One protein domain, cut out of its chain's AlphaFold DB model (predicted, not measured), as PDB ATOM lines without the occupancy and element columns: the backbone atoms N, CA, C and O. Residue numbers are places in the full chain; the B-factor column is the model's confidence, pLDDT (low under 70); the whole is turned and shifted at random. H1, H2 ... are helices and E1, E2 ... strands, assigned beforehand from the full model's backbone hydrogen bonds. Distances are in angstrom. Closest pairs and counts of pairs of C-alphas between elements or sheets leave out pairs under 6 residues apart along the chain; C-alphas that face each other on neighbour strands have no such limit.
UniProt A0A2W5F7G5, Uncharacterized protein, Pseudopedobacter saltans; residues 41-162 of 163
ATOM      1  N   TYR A  41     117.439 108.788 148.599       83.75
ATOM      2  CA  TYR A  41     118.530 109.573 149.160       83.75
ATOM      3  C   TYR A  41     118.609 109.405 150.679       83.75
ATOM      4  O   TYR A  41     117.589 109.442 151.365       83.75
ATOM      5  N   VAL A  42     119.817 109.221 151.203       88.81
ATOM      6  CA  VAL A  42     120.096 109.062 152.632       88.81
ATOM      7  C   VAL A  42     121.157 110.067 153.065       88.81
ATOM      8  O   VAL A  42     122.256 110.096 152.514       88.81
ATOM      9  N   ASP A  43     120.845 110.850 154.094       90.56
ATOM     10  CA  ASP A  43     121.801 111.706 154.797       90.56
ATOM     11  C   ASP A  43     122.082 111.123 156.188       90.56
ATOM     12  O   ASP A  43     121.209 111.073 157.054       90.56
ATOM     13  N   PHE A  44     123.315 110.674 156.424       90.81
ATOM     14  CA  PHE A  44     123.682 110.077 157.710       90.81
ATOM     15  C   PHE A  44     123.844 111.098 158.843       90.81
ATOM     16  O   PHE A  44     123.985 110.697 159.999       90.81
ATOM     17  N   SER A  45     123.850 112.400 158.551       88.25
ATOM     18  CA  SER A  45     123.956 113.441 159.578       88.25
ATOM     19  C   SER A  45     122.668 113.599 160.393       88.25
ATOM     20  O   SER A  45     122.725 114.002 161.555       88.25
ATOM     21  N   THR A  46     121.528 113.227 159.810       88.75
ATOM     22  CA  THR A  46     120.191 113.347 160.409       88.75
ATOM     23  C   THR A  46     119.551 111.996 160.727       88.75
ATOM     24  O   THR A  46     118.599 111.931 161.502       88.75
ATOM     25  N   LEU A  47     120.083 110.906 160.169       92.12
ATOM     26  CA  LEU A  47     119.534 109.558 160.283       92.12
ATOM     27  C   LEU A  47     120.202 108.763 161.409       92.12
ATOM     28  O   LEU A  47     121.426 108.743 161.490       92.12
ATOM     29  N   ALA A  48     119.451 108.034 162.241       94.06
ATOM     30  CA  ALA A  48     120.061 107.106 163.196       94.06
ATOM     31  C   ALA A  48     120.463 105.775 162.529       94.06
ATOM     32  O   ALA A  48     119.867 105.336 161.548       94.06
ATOM     33  N   CYS A  49     121.438 105.069 163.114       94.69
ATOM     34  CA  CYS A  49     121.899 103.762 162.620       94.69
ATOM     35  C   CYS A  49     120.755 102.740 162.448       94.69
ATOM     36  O   CYS A  49     120.697 102.016 161.456       94.69
ATOM     37  N   ARG A  50     119.808 102.703 163.393       94.94
ATOM     38  CA  ARG A  50     118.643 101.809 163.316       94.94
ATOM     39  C   ARG A  50     117.681 102.204 162.201       94.94
ATOM     40  O   ARG A  50     117.225 101.328 161.477       94.94
ATOM     41  N   ASP A  51     117.437 103.496 162.023       93.00
ATOM     42  CA  ASP A  51     116.551 103.998 160.969       93.00
ATOM     43  C   ASP A  51     117.119 103.681 159.582       93.00
ATOM     44  O   ASP A  51     116.379 103.310 158.675       93.00
ATOM     45  N   PHE A  52     118.447 103.718 159.428       93.75
ATOM     46  CA  PHE A  52     119.102 103.259 158.205       93.75
ATOM     47  C   PHE A  52     118.817 101.784 157.897       93.75
ATOM     48  O   PHE A  52     118.505 101.444 156.757       93.75
ATOM     49  N   ILE A  53     118.863 100.907 158.902       93.88
ATOM     50  CA  ILE A  53     118.488  99.498 158.725       93.88
ATOM     51  C   ILE A  53     117.019  99.355 158.305       93.88
ATOM     52  O   ILE A  53     116.710  98.544 157.435       93.88
ATOM     53  N   GLU A  54     116.112 100.140 158.881       90.38
ATOM     54  CA  GLU A  54     114.697 100.107 158.494       90.38
ATOM     55  C   GLU A  54     114.482 100.617 157.061       90.38
ATOM     56  O   GLU A  54     113.705 100.024 156.311       90.38
ATOM     57  N   ILE A  55     115.241 101.630 156.627       89.06
ATOM     58  CA  ILE A  55     115.266 102.066 155.225       89.06
ATOM     59  C   ILE A  55     115.721 100.924 154.315       89.06
ATOM     60  O   ILE A  55     115.103 100.718 153.272       89.06
ATOM     61  N   LEU A  56     116.755 100.164 154.689       88.81
ATOM     62  CA  LEU A  56     117.207  99.008 153.910       88.81
ATOM     63  C   LEU A  56     116.117  97.925 153.809       88.81
ATOM     64  O   LEU A  56     115.895  97.388 152.726       88.81
ATOM     65  N   LYS A  57     115.395  97.641 154.901       84.31
ATOM     66  CA  LYS A  57     114.308  96.641 154.933       84.31
ATOM     67  C   LYS A  57     113.098  97.042 154.093       84.31
ATOM     68  O   LYS A  57     112.591  96.240 153.313       84.31
ATOM     69  N   ALA A  58     112.630  98.283 154.240       73.44
ATOM     70  CA  ALA A  58     111.451  98.791 153.532       73.44
ATOM     71  C   ALA A  58     111.640  98.814 152.005       73.44
ATOM     72  O   ALA A  58     110.677  98.861 151.244       73.44
ATOM     73  N   ASN A  59     112.894  98.759 151.563       67.88
ATOM     74  CA  ASN A  59     113.321  98.905 150.184       67.88
ATOM     75  C   ASN A  59     113.869  97.596 149.600       67.88
ATOM     76  O   ASN A  59     114.880  97.589 148.892       67.88
ATOM     77  N   ASN A  60     113.183  96.485 149.878       62.53
ATOM     78  CA  ASN A  60     113.481  95.185 149.283       62.53
ATOM     79  C   ASN A  60     113.481  95.313 147.735       62.53
ATOM     80  O   ASN A  60     112.595  95.978 147.183       62.53
ATOM     81  N   PRO A  61     114.489  94.783 147.013       62.03
ATOM     82  CA  PRO A  61     114.672  95.035 145.583       62.03
ATOM     83  C   PRO A  61     113.471  94.601 144.720       62.03
ATOM     84  O   PRO A  61     113.358  93.459 144.281       62.03
ATOM     85  N   SER A  62     112.599  95.560 144.408       54.84
ATOM     86  CA  SER A  62     111.744  95.553 143.218       54.84
ATOM     87  C   SER A  62     112.603  95.808 141.970       54.84
ATOM     88  O   SER A  62     113.610  96.511 142.036       54.84
ATOM     89  N   LYS A  63     112.191  95.247 140.825       51.06
ATOM     90  CA  LYS A  63     112.939  95.153 139.553       51.06
ATOM     91  C   LYS A  63     113.449  96.474 138.944       51.06
ATOM     92  O   LYS A  63     114.140  96.401 137.934       51.06
ATOM     93  N   THR A  64     113.105  97.640 139.486       52.41
ATOM     94  CA  THR A  64     113.419  98.948 138.882       52.41
ATOM     95  C   THR A  64     114.305  99.850 139.738       52.41
ATOM     96  O   THR A  64     114.910 100.772 139.197       52.41
ATOM     97  N   ASP A  65     114.439  99.574 141.039       63.00
ATOM     98  CA  ASP A  65     115.101 100.474 141.989       63.00
ATOM     99  C   ASP A  65     116.262  99.729 142.658       63.00
ATOM    100  O   ASP A  65     116.081  98.991 143.631       63.00
ATOM    101  N   HIS A  66     117.463  99.871 142.093       69.25
ATOM    102  CA  HIS A  66     118.609  99.027 142.451       69.25
ATOM    103  C   HIS A  66     119.506  99.605 143.556       69.25
ATOM    104  O   HIS A  66     120.263  98.851 144.168       69.25
ATOM    105  N   LEU A  67     119.440 100.917 143.825       82.88
ATOM    106  CA  LEU A  67     120.447 101.631 144.618       82.88
ATOM    107  C   LEU A  67     119.827 102.616 145.615       82.88
ATOM    108  O   LEU A  67     118.766 103.188 145.371       82.88
ATOM    109  N   ILE A  68     120.536 102.835 146.717       87.50
ATOM    110  CA  ILE A  68     120.319 103.939 147.654       87.50
ATOM    111  C   ILE A  68     121.505 104.892 147.511       87.50
ATOM    112  O   ILE A  68     122.657 104.476 147.620       87.50
ATOM    113  N   THR A  69     121.237 106.168 147.269       88.50
ATOM    114  CA  THR A  69     122.270 107.196 147.185       88.50
ATOM    115  C   THR A  69     122.490 107.831 148.551       88.50
ATOM    116  O   THR A  69     121.542 108.263 149.194       88.50
ATOM    117  N   THR A  70     123.738 107.918 148.999       88.62
ATOM    118  CA  THR A  70     124.108 108.582 150.251       88.62
ATOM    119  C   THR A  70     124.724 109.950 149.969       88.62
ATOM    120  O   THR A  70     125.556 110.096 149.070       88.62
ATOM    121  N   ALA A  71     124.318 110.956 150.742       82.81
ATOM    122  CA  ALA A  71     124.783 112.340 150.631       82.81
ATOM    123  C   ALA A  71     126.233 112.526 151.071       82.81
ATOM    124  O   ALA A  71     126.986 113.340 150.540       82.81
ATOM    125  N   ASN A  72     126.573 111.803 152.127       84.38
ATOM    126  CA  ASN A  72     127.741 112.003 152.950       84.38
ATOM    127  C   ASN A  72     128.144 110.674 153.583       84.38
ATOM    128  O   ASN A  72     127.446 109.664 153.488       84.38
ATOM    129  N   LYS A  73     129.282 110.699 154.268       90.69
ATOM    130  CA  LYS A  73     129.650 109.648 155.208       90.69
ATOM    131  C   LYS A  73     128.983 109.884 156.557       90.69
ATOM    132  O   LYS A  73     128.700 111.019 156.935       90.69
ATOM    133  N   ALA A  74     128.791 108.804 157.298       93.56
ATOM    134  CA  ALA A  74     128.293 108.845 158.657       93.56
ATOM    135  C   ALA A  74     129.196 109.691 159.568       93.56
ATOM    136  O   ALA A  74     130.426 109.621 159.454       93.56
ATOM    137  N   PRO A  75     128.622 110.472 160.499       93.44
ATOM    138  CA  PRO A  75     129.413 111.234 161.452       93.44
ATOM    139  C   PRO A  75     130.245 110.314 162.359       93.44
ATOM    140  O   PRO A  75     129.995 109.114 162.514       93.44
ATOM    141  N   LYS A  76     131.267 110.877 163.010       89.31
ATOM    142  CA  LYS A  76     132.048 110.125 163.999       89.31
ATOM    143  C   LYS A  76     131.128 109.640 165.126       89.31
ATOM    144  O   LYS A  76     130.277 110.390 165.592       89.31
ATOM    145  N   ASN A  77     131.335 108.408 165.592       88.31
ATOM    146  CA  ASN A  77     130.517 107.772 166.635       88.31
ATOM    147  C   ASN A  77     129.021 107.662 166.280       88.31
ATOM    148  O   ASN A  77     128.185 107.553 167.176       88.31
ATOM    149  N   TRP A  78     128.684 107.684 164.985       95.25
ATOM    150  CA  TRP A  78     127.310 107.516 164.512       95.25
ATOM    151  C   TRP A  78     126.670 106.218 165.018       95.25
ATOM    152  O   TRP A  78     125.527 106.206 165.467       95.25
ATOM    153  N   ILE A  79     127.446 105.135 165.007       96.75
ATOM    154  CA  ILE A  79     127.045 103.831 165.529       96.75
ATOM    155  C   ILE A  79     127.399 103.792 167.010       96.75
ATOM    156  O   ILE A  79     128.561 103.974 167.381       96.75
ATOM    157  N   GLN A  80     126.408 103.554 167.864       95.12
ATOM    158  CA  GLN A  80     126.592 103.586 169.310       95.12
ATOM    159  C   GLN A  80     126.594 102.175 169.903       95.12
ATOM    160  O   GLN A  80     126.056 101.234 169.324       95.12
ATOM    161  N   LYS A  81     127.145 102.018 171.118       95.31
ATOM    162  CA  LYS A  81     127.184 100.719 171.827       95.31
ATOM    163  C   LYS A  81     125.799 100.056 171.902       95.31
ATOM    164  O   LYS A  81     125.691  98.841 171.754       95.31
ATOM    165  N   ARG A  82     124.736 100.850 172.090       94.75
ATOM    166  CA  ARG A  82     123.340 100.372 172.155       94.75
ATOM    167  C   ARG A  82     122.804  99.797 170.837       94.75
ATOM    168  O   ARG A  82     121.787  99.106 170.842       94.75
ATOM    169  N   ASP A  83     123.454 100.088 169.716       96.94
ATOM    170  CA  ASP A  83     123.045  99.597 168.400       96.94
ATOM    171  C   ASP A  83     123.652  98.223 168.112       96.94
ATOM    172  O   ASP A  83     123.056  97.431 167.391       96.94
ATOM    173  N   ILE A  84     124.781  97.884 168.745       97.75
ATOM    174  CA  ILE A  84     125.526  96.650 168.462       97.75
ATOM    175  C   ILE A  84     124.697  95.399 168.731       97.75
ATOM    176  O   ILE A  84     124.678  94.505 167.895       97.75
ATOM    177  N   GLY A  85     123.950  95.341 169.838       97.50
ATOM    178  CA  GLY A  85     123.077  94.195 170.119       97.50
ATOM    179  C   GLY A  85     122.017  93.971 169.033       97.50
ATOM    180  O   GLY A  85     121.753  92.837 168.646       97.50
ATOM    181  N   PHE A  86     121.463  95.058 168.489       97.81
ATOM    182  CA  PHE A  86     120.515  94.994 167.378       97.81
ATOM    183  C   PHE A  86     121.193  94.566 166.074       97.81
ATOM    184  O   PHE A  86     120.693  93.677 165.396       97.81
ATOM    185  N   LEU A  87     122.360  95.117 165.749       98.25
ATOM    186  CA  LEU A  87     123.099  94.725 164.547       98.25
ATOM    187  C   LEU A  87     123.538  93.254 164.597       98.25
ATOM    188  O   LEU A  87     123.427  92.546 163.601       98.25
ATOM    189  N   ILE A  88     123.960  92.759 165.764       98.31
ATOM    190  CA  ILE A  88     124.281  91.341 165.971       98.31
ATOM    191  C   ILE A  88     123.060  90.458 165.688       98.31
ATOM    192  O   ILE A  88     123.218  89.409 165.074       98.31
ATOM    193  N   SER A  89     121.847  90.890 166.052       97.88
ATOM    194  CA  SER A  89     120.622  90.127 165.758       97.88
ATOM    195  C   SER A  89     120.306  89.995 164.262       97.88
ATOM    196  O   SER A  89     119.506  89.148 163.885       97.88
ATOM    197  N   LEU A  90     120.936  90.810 163.409       97.75
ATOM    198  CA  LEU A  90     120.736  90.815 161.957       97.75
ATOM    199  C   LEU A  90     121.886  90.155 161.190       97.75
ATOM    200  O   LEU A  90     121.805  90.017 159.970       97.75
ATOM    201  N   ILE A  91     122.972  89.780 161.869       97.44
ATOM    202  CA  ILE A  91     124.239  89.404 161.228       97.44
ATOM    203  C   ILE A  91     124.137  88.133 160.369       97.44
ATOM    204  O   ILE A  91     124.897  87.961 159.417       97.44
ATOM    205  N   ASP A  92     123.189  87.245 160.676       97.00
ATOM    206  CA  ASP A  92     122.937  86.023 159.908       97.00
ATOM    207  C   ASP A  92     121.980  86.234 158.724       97.00
ATOM    208  O   ASP A  92     121.804  85.329 157.904       97.00
ATOM    209  N   SER A  93     121.395  87.431 158.596       95.69
ATOM    210  CA  SER A  93     120.354  87.671 157.612       95.69
ATOM    211  C   SER A  93     120.920  87.608 156.195       95.69
ATOM    212  O   SER A  93     121.884  88.291 155.818       95.69
ATOM    213  N   LYS A  94     120.272  86.766 155.391       94.25
ATOM    214  CA  LYS A  94     120.507  86.609 153.953       94.25
ATOM    215  C   LYS A  94     119.474  87.364 153.122       94.25
ATOM    216  O   LYS A  94     119.472  87.223 151.904       94.25
ATOM    217  N   GLU A  95     118.604  88.139 153.773       91.94
ATOM    218  CA  GLU A  95     117.594  88.943 153.095       91.94
ATOM    219  C   GLU A  95     118.276  89.906 152.106       91.94
ATOM    220  O   GLU A  95     119.168  90.663 152.519       91.94
ATOM    221  N   PRO A  96     117.915  89.858 150.810       90.38
ATOM    222  CA  PRO A  96     118.447  90.776 149.814       90.38
ATOM    223  C   PRO A  96     118.056  92.224 150.110       90.38
ATOM    224  O   PRO A  96     116.929  92.513 150.495       90.38
ATOM    225  N   THR A  97     118.975  93.146 149.857       89.25
ATOM    226  CA  THR A  97     118.736  94.591 149.943       89.25
ATOM    227  C   THR A  97     119.512  95.316 148.845       89.25
ATOM    228  O   THR A  97     120.385  94.741 148.183       89.25
ATOM    229  N   ARG A  98     119.164  96.583 148.621       88.06
ATOM    230  CA  ARG A  98     119.838  97.474 147.669       88.06
ATOM    231  C   ARG A  98     121.267  97.764 148.105       88.06
ATOM    232  O   ARG A  98     121.545  97.810 149.300       88.06
ATOM    233  N   CYS A  99     122.144  97.987 147.129       90.44
ATOM    234  CA  CYS A  99     123.464  98.548 147.388       90.44
ATOM    235  C   CYS A  99     123.361 100.038 147.732       90.44
ATOM    236  O   CYS A  99     122.399 100.704 147.340       90.44
ATOM    237  N   ILE A 100     124.389 100.575 148.388       91.44
ATOM    238  CA  ILE A 100     124.524 102.015 148.606       91.44
ATOM    239  C   ILE A 100     125.620 102.589 147.715       91.44
ATOM    240  O   ILE A 100     126.633 101.931 147.462       91.44
ATOM    241  N   VAL A 101     125.414 103.818 147.258       91.69
ATOM    242  CA  VAL A 101     126.373 104.587 146.464       91.69
ATOM    243  C   VAL A 101     126.454 106.014 146.990       91.69
ATOM    244  O   VAL A 101     125.432 106.656 147.195       91.69
ATOM    245  N   GLU A 102     127.652 106.540 147.195       89.94
ATOM    246  CA  GLU A 102     127.839 107.969 147.422       89.94
ATOM    247  C   GLU A 102     127.507 108.733 146.133       89.94
ATOM    248  O   GLU A 102     127.774 108.264 145.026       89.94
ATOM    249  N   ASN A 103     126.937 109.930 146.261       84.31
ATOM    250  CA  ASN A 103     126.564 110.780 145.122       84.31
ATOM    251  C   ASN A 103     127.739 111.146 144.186       84.31
ATOM    252  O   ASN A 103     127.508 111.525 143.041       84.31
ATOM    253  N   ILE A 104     128.982 111.027 144.660       85.56
ATOM    254  CA  ILE A 104     130.211 111.253 143.886       85.56
ATOM    255  C   ILE A 104     130.756 109.985 143.205       85.56
ATOM    256  O   ILE A 104     131.813 110.034 142.575       85.56
ATOM    257  N   ALA A 105     130.090 108.836 143.351       85.62
ATOM    258  CA  ALA A 105     130.536 107.591 142.742       85.62
ATOM    259  C   ALA A 105     130.415 107.654 141.210       85.62
ATOM    260  O   ALA A 105     129.344 107.906 140.663       85.62
ATOM    261  N   SER A 106     131.508 107.358 140.506       83.06
ATOM    262  CA  SER A 106     131.526 107.252 139.040       83.06
ATOM    263  C   SER A 106     131.064 105.886 138.519       83.06
ATOM    264  O   SER A 106     130.764 105.751 137.333       83.06
ATOM    265  N   THR A 107     130.984 104.877 139.395       80.44
ATOM    266  CA  THR A 107     130.641 103.492 139.046       80.44
ATOM    267  C   THR A 107     129.453 103.004 139.865       80.44
ATOM    268  O   THR A 107     129.500 102.979 141.097       80.44
ATOM    269  N   LEU A 108     128.409 102.550 139.168       84.44
ATOM    270  CA  LEU A 108     127.153 102.097 139.760       84.44
ATOM    271  C   LEU A 108     127.018 100.565 139.657       84.44
ATOM    272  O   LEU A 108     127.149 100.011 138.561       84.44
ATOM    273  N   PRO A 109     126.734  99.854 140.763       83.50
ATOM    274  CA  PRO A 109     126.762  98.395 140.808       83.50
ATOM    275  C   PRO A 109     125.406  97.789 140.401       83.50
ATOM    276  O   PRO A 109     124.793  97.035 141.149       83.50
ATOM    277  N   PHE A 110     124.905  98.117 139.206       76.38
ATOM    278  CA  PHE A 110     123.545  97.752 138.768       76.38
ATOM    279  C   PHE A 110     123.245  96.245 138.732       76.38
ATOM    280  O   PHE A 110     122.083  95.851 138.707       76.38
ATOM    281  N   LYS A 111     124.282  95.401 138.677       78.44
ATOM    282  CA  LYS A 111     124.152  93.936 138.619       78.44
ATOM    283  C   LYS A 111     124.405  93.252 139.961       78.44
ATOM    284  O   LYS A 111     124.213  92.042 140.055       78.44
ATOM    285  N   ASP A 112     124.824  94.004 140.973       83.81
ATOM    286  CA  ASP A 112     125.089  93.466 142.297       83.81
ATOM    287  C   ASP A 112     123.894  93.670 143.226       83.81
ATOM    288  O   ASP A 112     122.929  94.378 142.946       83.81
ATOM    289  N   SER A 113     123.965  93.004 144.369       86.75
ATOM    290  CA  SER A 113     123.002  93.150 145.452       86.75
ATOM    291  C   SER A 113     123.736  93.117 146.778       86.75
ATOM    292  O   SER A 113     124.841  92.582 146.865       86.75
ATOM    293  N   ALA A 114     123.126  93.634 147.827       92.31
ATOM    294  CA  ALA A 114     123.629  93.483 149.179       92.31
ATOM    295  C   ALA A 114     122.745  92.507 149.961       92.31
ATOM    296  O   ALA A 114     121.683  92.088 149.494       92.31
ATOM    297  N   THR A 115     123.181  92.141 151.162       94.56
ATOM    298  CA  THR A 115     122.325  91.462 152.138       94.56
ATOM    299  C   THR A 115     122.243  92.261 153.427       94.56
ATOM    300  O   THR A 115     123.173  92.986 153.788       94.56
ATOM    301  N   MET A 116     121.137  92.096 154.153       95.94
ATOM    302  CA  MET A 116     120.937  92.759 155.441       95.94
ATOM    303  C   MET A 116     122.052  92.405 156.439       95.94
ATOM    304  O   MET A 116     122.623  93.293 157.071       95.94
ATOM    305  N   GLY A 117     122.448  91.129 156.512       97.25
ATOM    306  CA  GLY A 117     123.583  90.703 157.335       97.25
ATOM    307  C   GLY A 117     124.921  91.282 156.867       97.25
ATOM    308  O   GLY A 117     125.769  91.605 157.694       97.25
ATOM    309  N   GLY A 118     125.091  91.503 155.558       97.56
ATOM    310  CA  GLY A 118     126.234  92.218 154.989       97.56
ATOM    311  C   GLY A 118     126.382  93.622 155.572       97.56
ATOM    312  O   GLY A 118     127.441  93.979 156.090       97.56
ATOM    313  N   TYR A 119     125.297  94.398 155.549       97.38
ATOM    314  CA  TYR A 119     125.277  95.737 156.137       97.38
ATOM    315  C   TYR A 119     125.467  95.726 157.646       97.38
ATOM    316  O   TYR A 119     126.238  96.531 158.164       97.38
ATOM    317  N   ALA A 120     124.823  94.796 158.352       98.12
ATOM    318  CA  ALA A 120     125.020  94.650 159.787       98.12
ATOM    319  C   ALA A 120     126.504  94.429 160.130       98.12
ATOM    320  O   ALA A 120     127.031  95.085 161.027       98.12
ATOM    321  N   MET A 121     127.205  93.575 159.374       98.62
ATOM    322  CA  MET A 121     128.643  93.359 159.554       98.62
ATOM    323  C   MET A 121     129.478  94.609 159.257       98.62
ATOM    324  O   MET A 121     130.391  94.906 160.025       98.62
ATOM    325  N   ASP A 122     129.176  95.361 158.194       98.00
ATOM    326  CA  ASP A 122     129.875  96.621 157.891       98.00
ATOM    327  C   ASP A 122     129.718  97.654 159.009       98.00
ATOM    328  O   ASP A 122     130.695  98.285 159.411       98.00
ATOM    329  N   LEU A 123     128.507  97.799 159.547       98.06
ATOM    330  CA  LEU A 123     128.223  98.723 160.642       98.06
ATOM    331  C   LEU A 123     128.931  98.292 161.939       98.06
ATOM    332  O   LEU A 123     129.539  99.116 162.626       98.06
ATOM    333  N   ILE A 124     128.932  96.996 162.257       98.38
ATOM    334  CA  ILE A 124     129.678  96.479 163.414       98.38
ATOM    335  C   ILE A 124     131.189  96.682 163.227       98.38
ATOM    336  O   ILE A 124     131.877  97.085 164.167       98.38
ATOM    337  N   ASP A 125     131.711  96.455 162.020       97.75
ATOM    338  CA  ASP A 125     133.118  96.692 161.697       97.75
ATOM    339  C   ASP A 125     133.490  98.168 161.832       97.75
ATOM    340  O   ASP A 125     134.535  98.486 162.399       97.75
ATOM    341  N   ALA A 126     132.625  99.074 161.377       97.31
ATOM    342  CA  ALA A 126     132.825 100.510 161.515       97.31
ATOM    343  C   ALA A 126     132.938 100.904 162.994       97.31
ATOM    344  O   ALA A 126     133.869 101.615 163.378       97.31
ATOM    345  N   PHE A 127     132.062 100.357 163.843       97.31
ATOM    346  CA  PHE A 127     132.117 100.566 165.287       97.31
ATOM    347  C   PHE A 127     133.398 100.005 165.918       97.31
ATOM    348  O   PHE A 127     134.136 100.744 166.571       97.31
ATOM    349  N   ARG A 128     133.683  98.708 165.731       96.12
ATOM    350  CA  ARG A 128     134.783  98.026 166.439       96.12
ATOM    351  C   ARG A 128     136.171  98.443 165.951       96.12
ATOM    352  O   ARG A 128     137.131  98.322 166.703       96.12
ATOM    353  N   LEU A 129     136.283  98.888 164.697       96.00
ATOM    354  CA  LEU A 129     137.540  99.334 164.089       96.00
ATOM    355  C   LEU A 129     137.690 100.861 164.099       96.00
ATOM    356  O   LEU A 129     138.664 101.366 163.547       96.00
ATOM    357  N   HIS A 130     136.735 101.591 164.685       94.75
ATOM    358  CA  HIS A 130     136.698 103.057 164.697       94.75
ATOM    359  C   HIS A 130     136.825 103.682 163.296       94.75
ATOM    360  O   HIS A 130     137.509 104.690 163.106       94.75
ATOM    361  N   LYS A 131     136.162 103.075 162.306       94.94
ATOM    362  CA  LYS A 131     136.157 103.529 160.912       94.94
ATOM    363  C   LYS A 131     134.860 104.251 160.573       94.94
ATOM    364  O   LYS A 131     133.789 103.903 161.063       94.94
ATOM    365  N   THR A 132     134.959 105.224 159.678       94.19
ATOM    366  CA  THR A 132     133.797 105.924 159.128       94.19
ATOM    367  C   THR A 132     133.088 105.053 158.094       94.19
ATOM    368  O   THR A 132     133.738 104.484 157.218       94.19
ATOM    369  N   TYR A 133     131.762 104.970 158.190       94.62
ATOM    370  CA  TYR A 133     130.895 104.287 157.231       94.62
ATOM    371  C   TYR A 133     130.287 105.293 156.225       94.62
ATOM    372  O   TYR A 133     130.005 106.416 156.638       94.62
ATOM    373  N   PRO A 134     130.040 104.934 154.952       94.00
ATOM    374  CA  PRO A 134     130.503 103.717 154.292       94.00
ATOM    375  C   PRO A 134     132.019 103.726 154.054       94.00
ATOM    376  O   PRO A 134     132.671 104.772 154.019       94.00
ATOM    377  N   PHE A 135     132.598 102.530 153.914       91.94
ATOM    378  CA  PHE A 135     134.041 102.377 153.691       91.94
ATOM    379  C   PHE A 135     134.467 102.758 152.272       91.94
ATOM    380  O   PHE A 135     135.595 103.201 152.073       91.94
ATOM    381  N   ASN A 136     133.558 102.606 151.309       91.81
ATOM    382  CA  ASN A 136     133.783 102.827 149.887       91.81
ATOM    383  C   ASN A 136     132.650 103.681 149.312       91.81
ATOM    384  O   ASN A 136     131.538 103.646 149.836       91.81
ATOM    385  N   LEU A 137     132.918 104.346 148.184       90.56
ATOM    386  CA  LEU A 137     131.911 105.113 147.437       90.56
ATOM    387  C   LEU A 137     130.758 104.240 146.928       90.56
ATOM    388  O   LEU A 137     129.673 104.740 146.685       90.56
ATOM    389  N   THR A 138     130.992 102.939 146.776       91.38
ATOM    390  CA  THR A 138     129.992 101.952 146.376       91.38
ATOM    391  C   THR A 138     130.098 100.766 147.323       91.38
ATOM    392  O   THR A 138     131.188 100.213 147.489       91.38
ATOM    393  N   SER A 139     128.991 100.363 147.953       91.88
ATOM    394  CA  SER A 139     128.975  99.226 148.878       91.88
ATOM    395  C   SER A 139     127.788  98.295 148.632       91.88
ATOM    396  O   SER A 139     126.627  98.699 148.722       91.88
ATOM    397  N   CYS A 140     128.116  97.029 148.365       93.50
ATOM    398  CA  CYS A 140     127.192  95.913 148.168       93.50
ATOM    399  C   CYS A 140     127.569  94.740 149.093       93.50
ATOM    400  O   CYS A 140     127.972  93.676 148.608       93.50
ATOM    401  N   PRO A 141     127.549  94.917 150.425       95.50
ATOM    402  CA  PRO A 141     128.108  93.924 151.322       95.50
ATOM    403  C   PRO A 141     127.267  92.647 151.297       95.50
ATOM    404  O   PRO A 141     126.034  92.677 151.329       95.50
ATOM    405  N   LYS A 142     127.954  91.509 151.237       94.88
ATOM    406  CA  LYS A 142     127.345  90.178 151.244       94.88
ATOM    407  C   LYS A 142     127.445  89.556 152.628       94.88
ATOM    408  O   LYS A 142     128.308  89.915 153.430       94.88
ATOM    409  N   ASN A 143     126.573  88.586 152.883       93.75
ATOM    410  CA  ASN A 143     126.699  87.736 154.052       93.75
ATOM    411  C   ASN A 143     127.921  86.817 153.865       93.75
ATOM    412  O   ASN A 143     127.982  86.076 152.884       93.75
ATOM    413  N   ASP A 144     128.885  86.894 154.780       96.31
ATOM    414  CA  ASP A 144     130.124  86.118 154.777       96.31
ATOM    415  C   ASP A 144     130.253  85.407 156.126       96.31
ATOM    416  O   ASP A 144     130.367  86.043 157.177       96.31
ATOM    417  N   SER A 145     130.229  84.077 156.102       96.00
ATOM    418  CA  SER A 145     130.203  83.251 157.312       96.00
ATOM    419  C   SER A 145     131.503  83.322 158.121       96.00
ATOM    420  O   SER A 145     131.484  83.206 159.350       96.00
ATOM    421  N   THR A 146     132.641  83.549 157.462       97.00
ATOM    422  CA  THR A 146     133.952  83.648 158.121       97.00
ATOM    423  C   THR A 146     134.062  84.963 158.893       97.00
ATOM    424  O   THR A 146     134.457  84.991 160.067       97.00
ATOM    425  N   ARG A 147     133.639  86.062 158.266       97.44
ATOM    426  CA  ARG A 147     133.540  87.392 158.869       97.44
ATOM    427  C   ARG A 147     132.505  87.409 159.986       97.44
ATOM    428  O   ARG A 147     132.808  87.904 161.071       97.44
ATOM    429  N   GLN A 148     131.341  86.797 159.771       97.94
ATOM    430  CA  GLN A 148     130.301  86.642 160.788       97.94
ATOM    431  C   GLN A 148     130.862  85.974 162.049       97.94
ATOM    432  O   GLN A 148     130.722  86.513 163.147       97.94
ATOM    433  N   LYS A 149     131.558  84.837 161.905       97.94
ATOM    434  CA  LYS A 149     132.180  84.133 163.036       97.94
ATOM    435  C   LYS A 149     133.178  85.019 163.783       97.94
ATOM    436  O   LYS A 149     133.178  85.040 165.011       97.94
ATOM    437  N   THR A 150     133.991  85.777 163.050       97.94
ATOM    438  CA  THR A 150     134.968  86.713 163.631       97.94
ATOM    439  C   THR A 150     134.283  87.803 164.458       97.94
ATOM    440  O   THR A 150     134.718  88.116 165.566       97.94
ATOM    441  N   ILE A 151     133.185  88.364 163.947       98.44
ATOM    442  CA  ILE A 151     132.410  89.394 164.645       98.44
ATOM    443  C   ILE A 151     131.727  88.823 165.892       98.44
ATOM    444  O   ILE A 151     131.772  89.458 166.944       98.44
ATOM    445  N   LEU A 152     131.143  87.623 165.817       98.06
ATOM    446  CA  LEU A 152     130.513  86.976 166.973       98.06
ATOM    447  C   LEU A 152     131.528  86.696 168.092       98.06
ATOM    448  O   LEU A 152     131.276  87.029 169.246       98.06
ATOM    449  N   GLN A 153     132.716  86.191 167.745       97.69
ATOM    450  CA  GLN A 153     133.803  85.988 168.710       97.69
ATOM    451  C   GLN A 153     134.265  87.297 169.361       97.69
ATOM    452  O   GLN A 153     134.559  87.328 170.557       97.69
ATOM    453  N   TRP A 154     134.348  88.382 168.587       97.81
ATOM    454  CA  TRP A 154     134.631  89.709 169.132       97.81
ATOM    455  C   TRP A 154     133.523  90.167 170.087       97.81
ATOM    456  O   TRP A 154     133.824  90.653 171.176       97.81
ATOM    457  N   TRP A 155     132.256  89.985 169.713       97.31
ATOM    458  CA  TRP A 155     131.114  90.403 170.520       97.31
ATOM    459  C   TRP A 155     131.060  89.682 171.870       97.31
ATOM    460  O   TRP A 155     130.788  90.309 172.895       97.31
ATOM    461  N   ASP A 156     131.375  88.386 171.895       96.12
ATOM    462  CA  ASP A 156     131.442  87.615 173.137       96.12
ATOM    463  C   ASP A 156     132.504  88.152 174.099       96.12
ATOM    464  O   ASP A 156     132.210  88.338 175.280       96.12
ATOM    465  N   LYS A 157     133.693  88.504 173.595       96.38
ATOM    466  CA  LYS A 157     134.743  89.151 174.402       96.38
ATOM    467  C   LYS A 157     134.324  90.545 174.868       96.38
ATOM    468  O   LYS A 157     134.445  90.871 176.045       96.38
ATOM    469  N   TYR A 158     133.759  91.343 173.966       94.50
ATOM    470  CA  TYR A 158     133.354  92.718 174.245       94.50
ATOM    471  C   TYR A 158     132.289  92.817 175.348       94.50
ATOM    472  O   TYR A 158     132.341  93.732 176.171       94.50
ATOM    473  N   LYS A 159     131.329  91.880 175.394       92.38
ATOM    474  CA  LYS A 159     130.320  91.814 176.469       92.38
ATOM    475  C   LYS A 159     130.947  91.567 177.842       92.38
ATOM    476  O   LYS A 159     130.461  92.122 178.818       92.38
ATOM    477  N   ILE A 160     131.995  90.746 177.912       89.50
ATOM    478  CA  ILE A 160     132.674  90.397 179.168       89.50
ATOM    479  C   ILE A 160     133.482  91.589 179.688       89.50
ATOM    480  O   ILE A 160     133.424  91.895 180.867       89.50
ATOM    481  N   GLU A 161     134.203  92.289 178.814       86.50
ATOM    482  CA  GLU A 161     135.077  93.412 179.199       86.50
ATOM    483  C   GLU A 161     134.325  94.701 179.573       86.50
ATOM    484  O   GLU A 161     134.921  95.648 180.092       86.50
ATOM    485  N   LYS A 162     133.040  94.799 179.216       77.19
ATOM    486  CA  LYS A 162     132.224  96.014 179.370       77.19
ATOM    487  C   LYS A 162     131.007  95.831 180.280       77.19
ATOM    488  O   LYS A 162     130.193  96.763 180.329       77.19
TER     489      LYS A 162
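This is residues 41 to 162 of the 163 residues of an uncharacterized protein of Pseudopedobacter saltans (UniProt A0A2W5F7G5). Helix H3 forms the core, with H2 and H4 packed on it and a small parallel sheet of E1 and E2 toward one end; H4 reaches the other. The 122 printed residues hold H1, E1, H2, E2, H3, H4 in order, mostly helix, with under half in named elements. The whole is compact, radius of gyration of the C-alphas 13.9 A, spanning 45 by 28 by 23 A.

H1, residues 49 to 58, only just touches H3, residues 116 to 128, with 3 pairs of C-alphas within 8 A, the closest Leu 56 and Met 116, 7.4 A. E1, residues 67 to 70, and E2, residues 99 to 102, are parallel; N 68 and O 99, 2.9 A, are within hydrogen-bond range. H2, residues 81 to 90, comes between them along the chain, a strand-helix-strand unit with a right-handed crossover. H2 touches H3, closest C-alphas Leu 87 and Ala 120, 5.1 A. H4, residues 145 to 161, touches H3 with residues 147 to 151 alone, closest C-alphas Met 121 and Gln 148, 7.0 A, at a steep tilt of 43 degrees. Every O i to N i+4 pair is within range in H1 and H3, 4 of 6 in H2, 12 of 13 in H4.

H1 begins at C-alpha 49 (121.899, 103.762, 162.620); H4, 24.6 A long, ends at C-alpha 161 (135.077, 93.412, 179.199).

The printed part has no cut; links E2 to H3 and H3 to H4 are long. Residues 59 to 66 have pLDDT under 70.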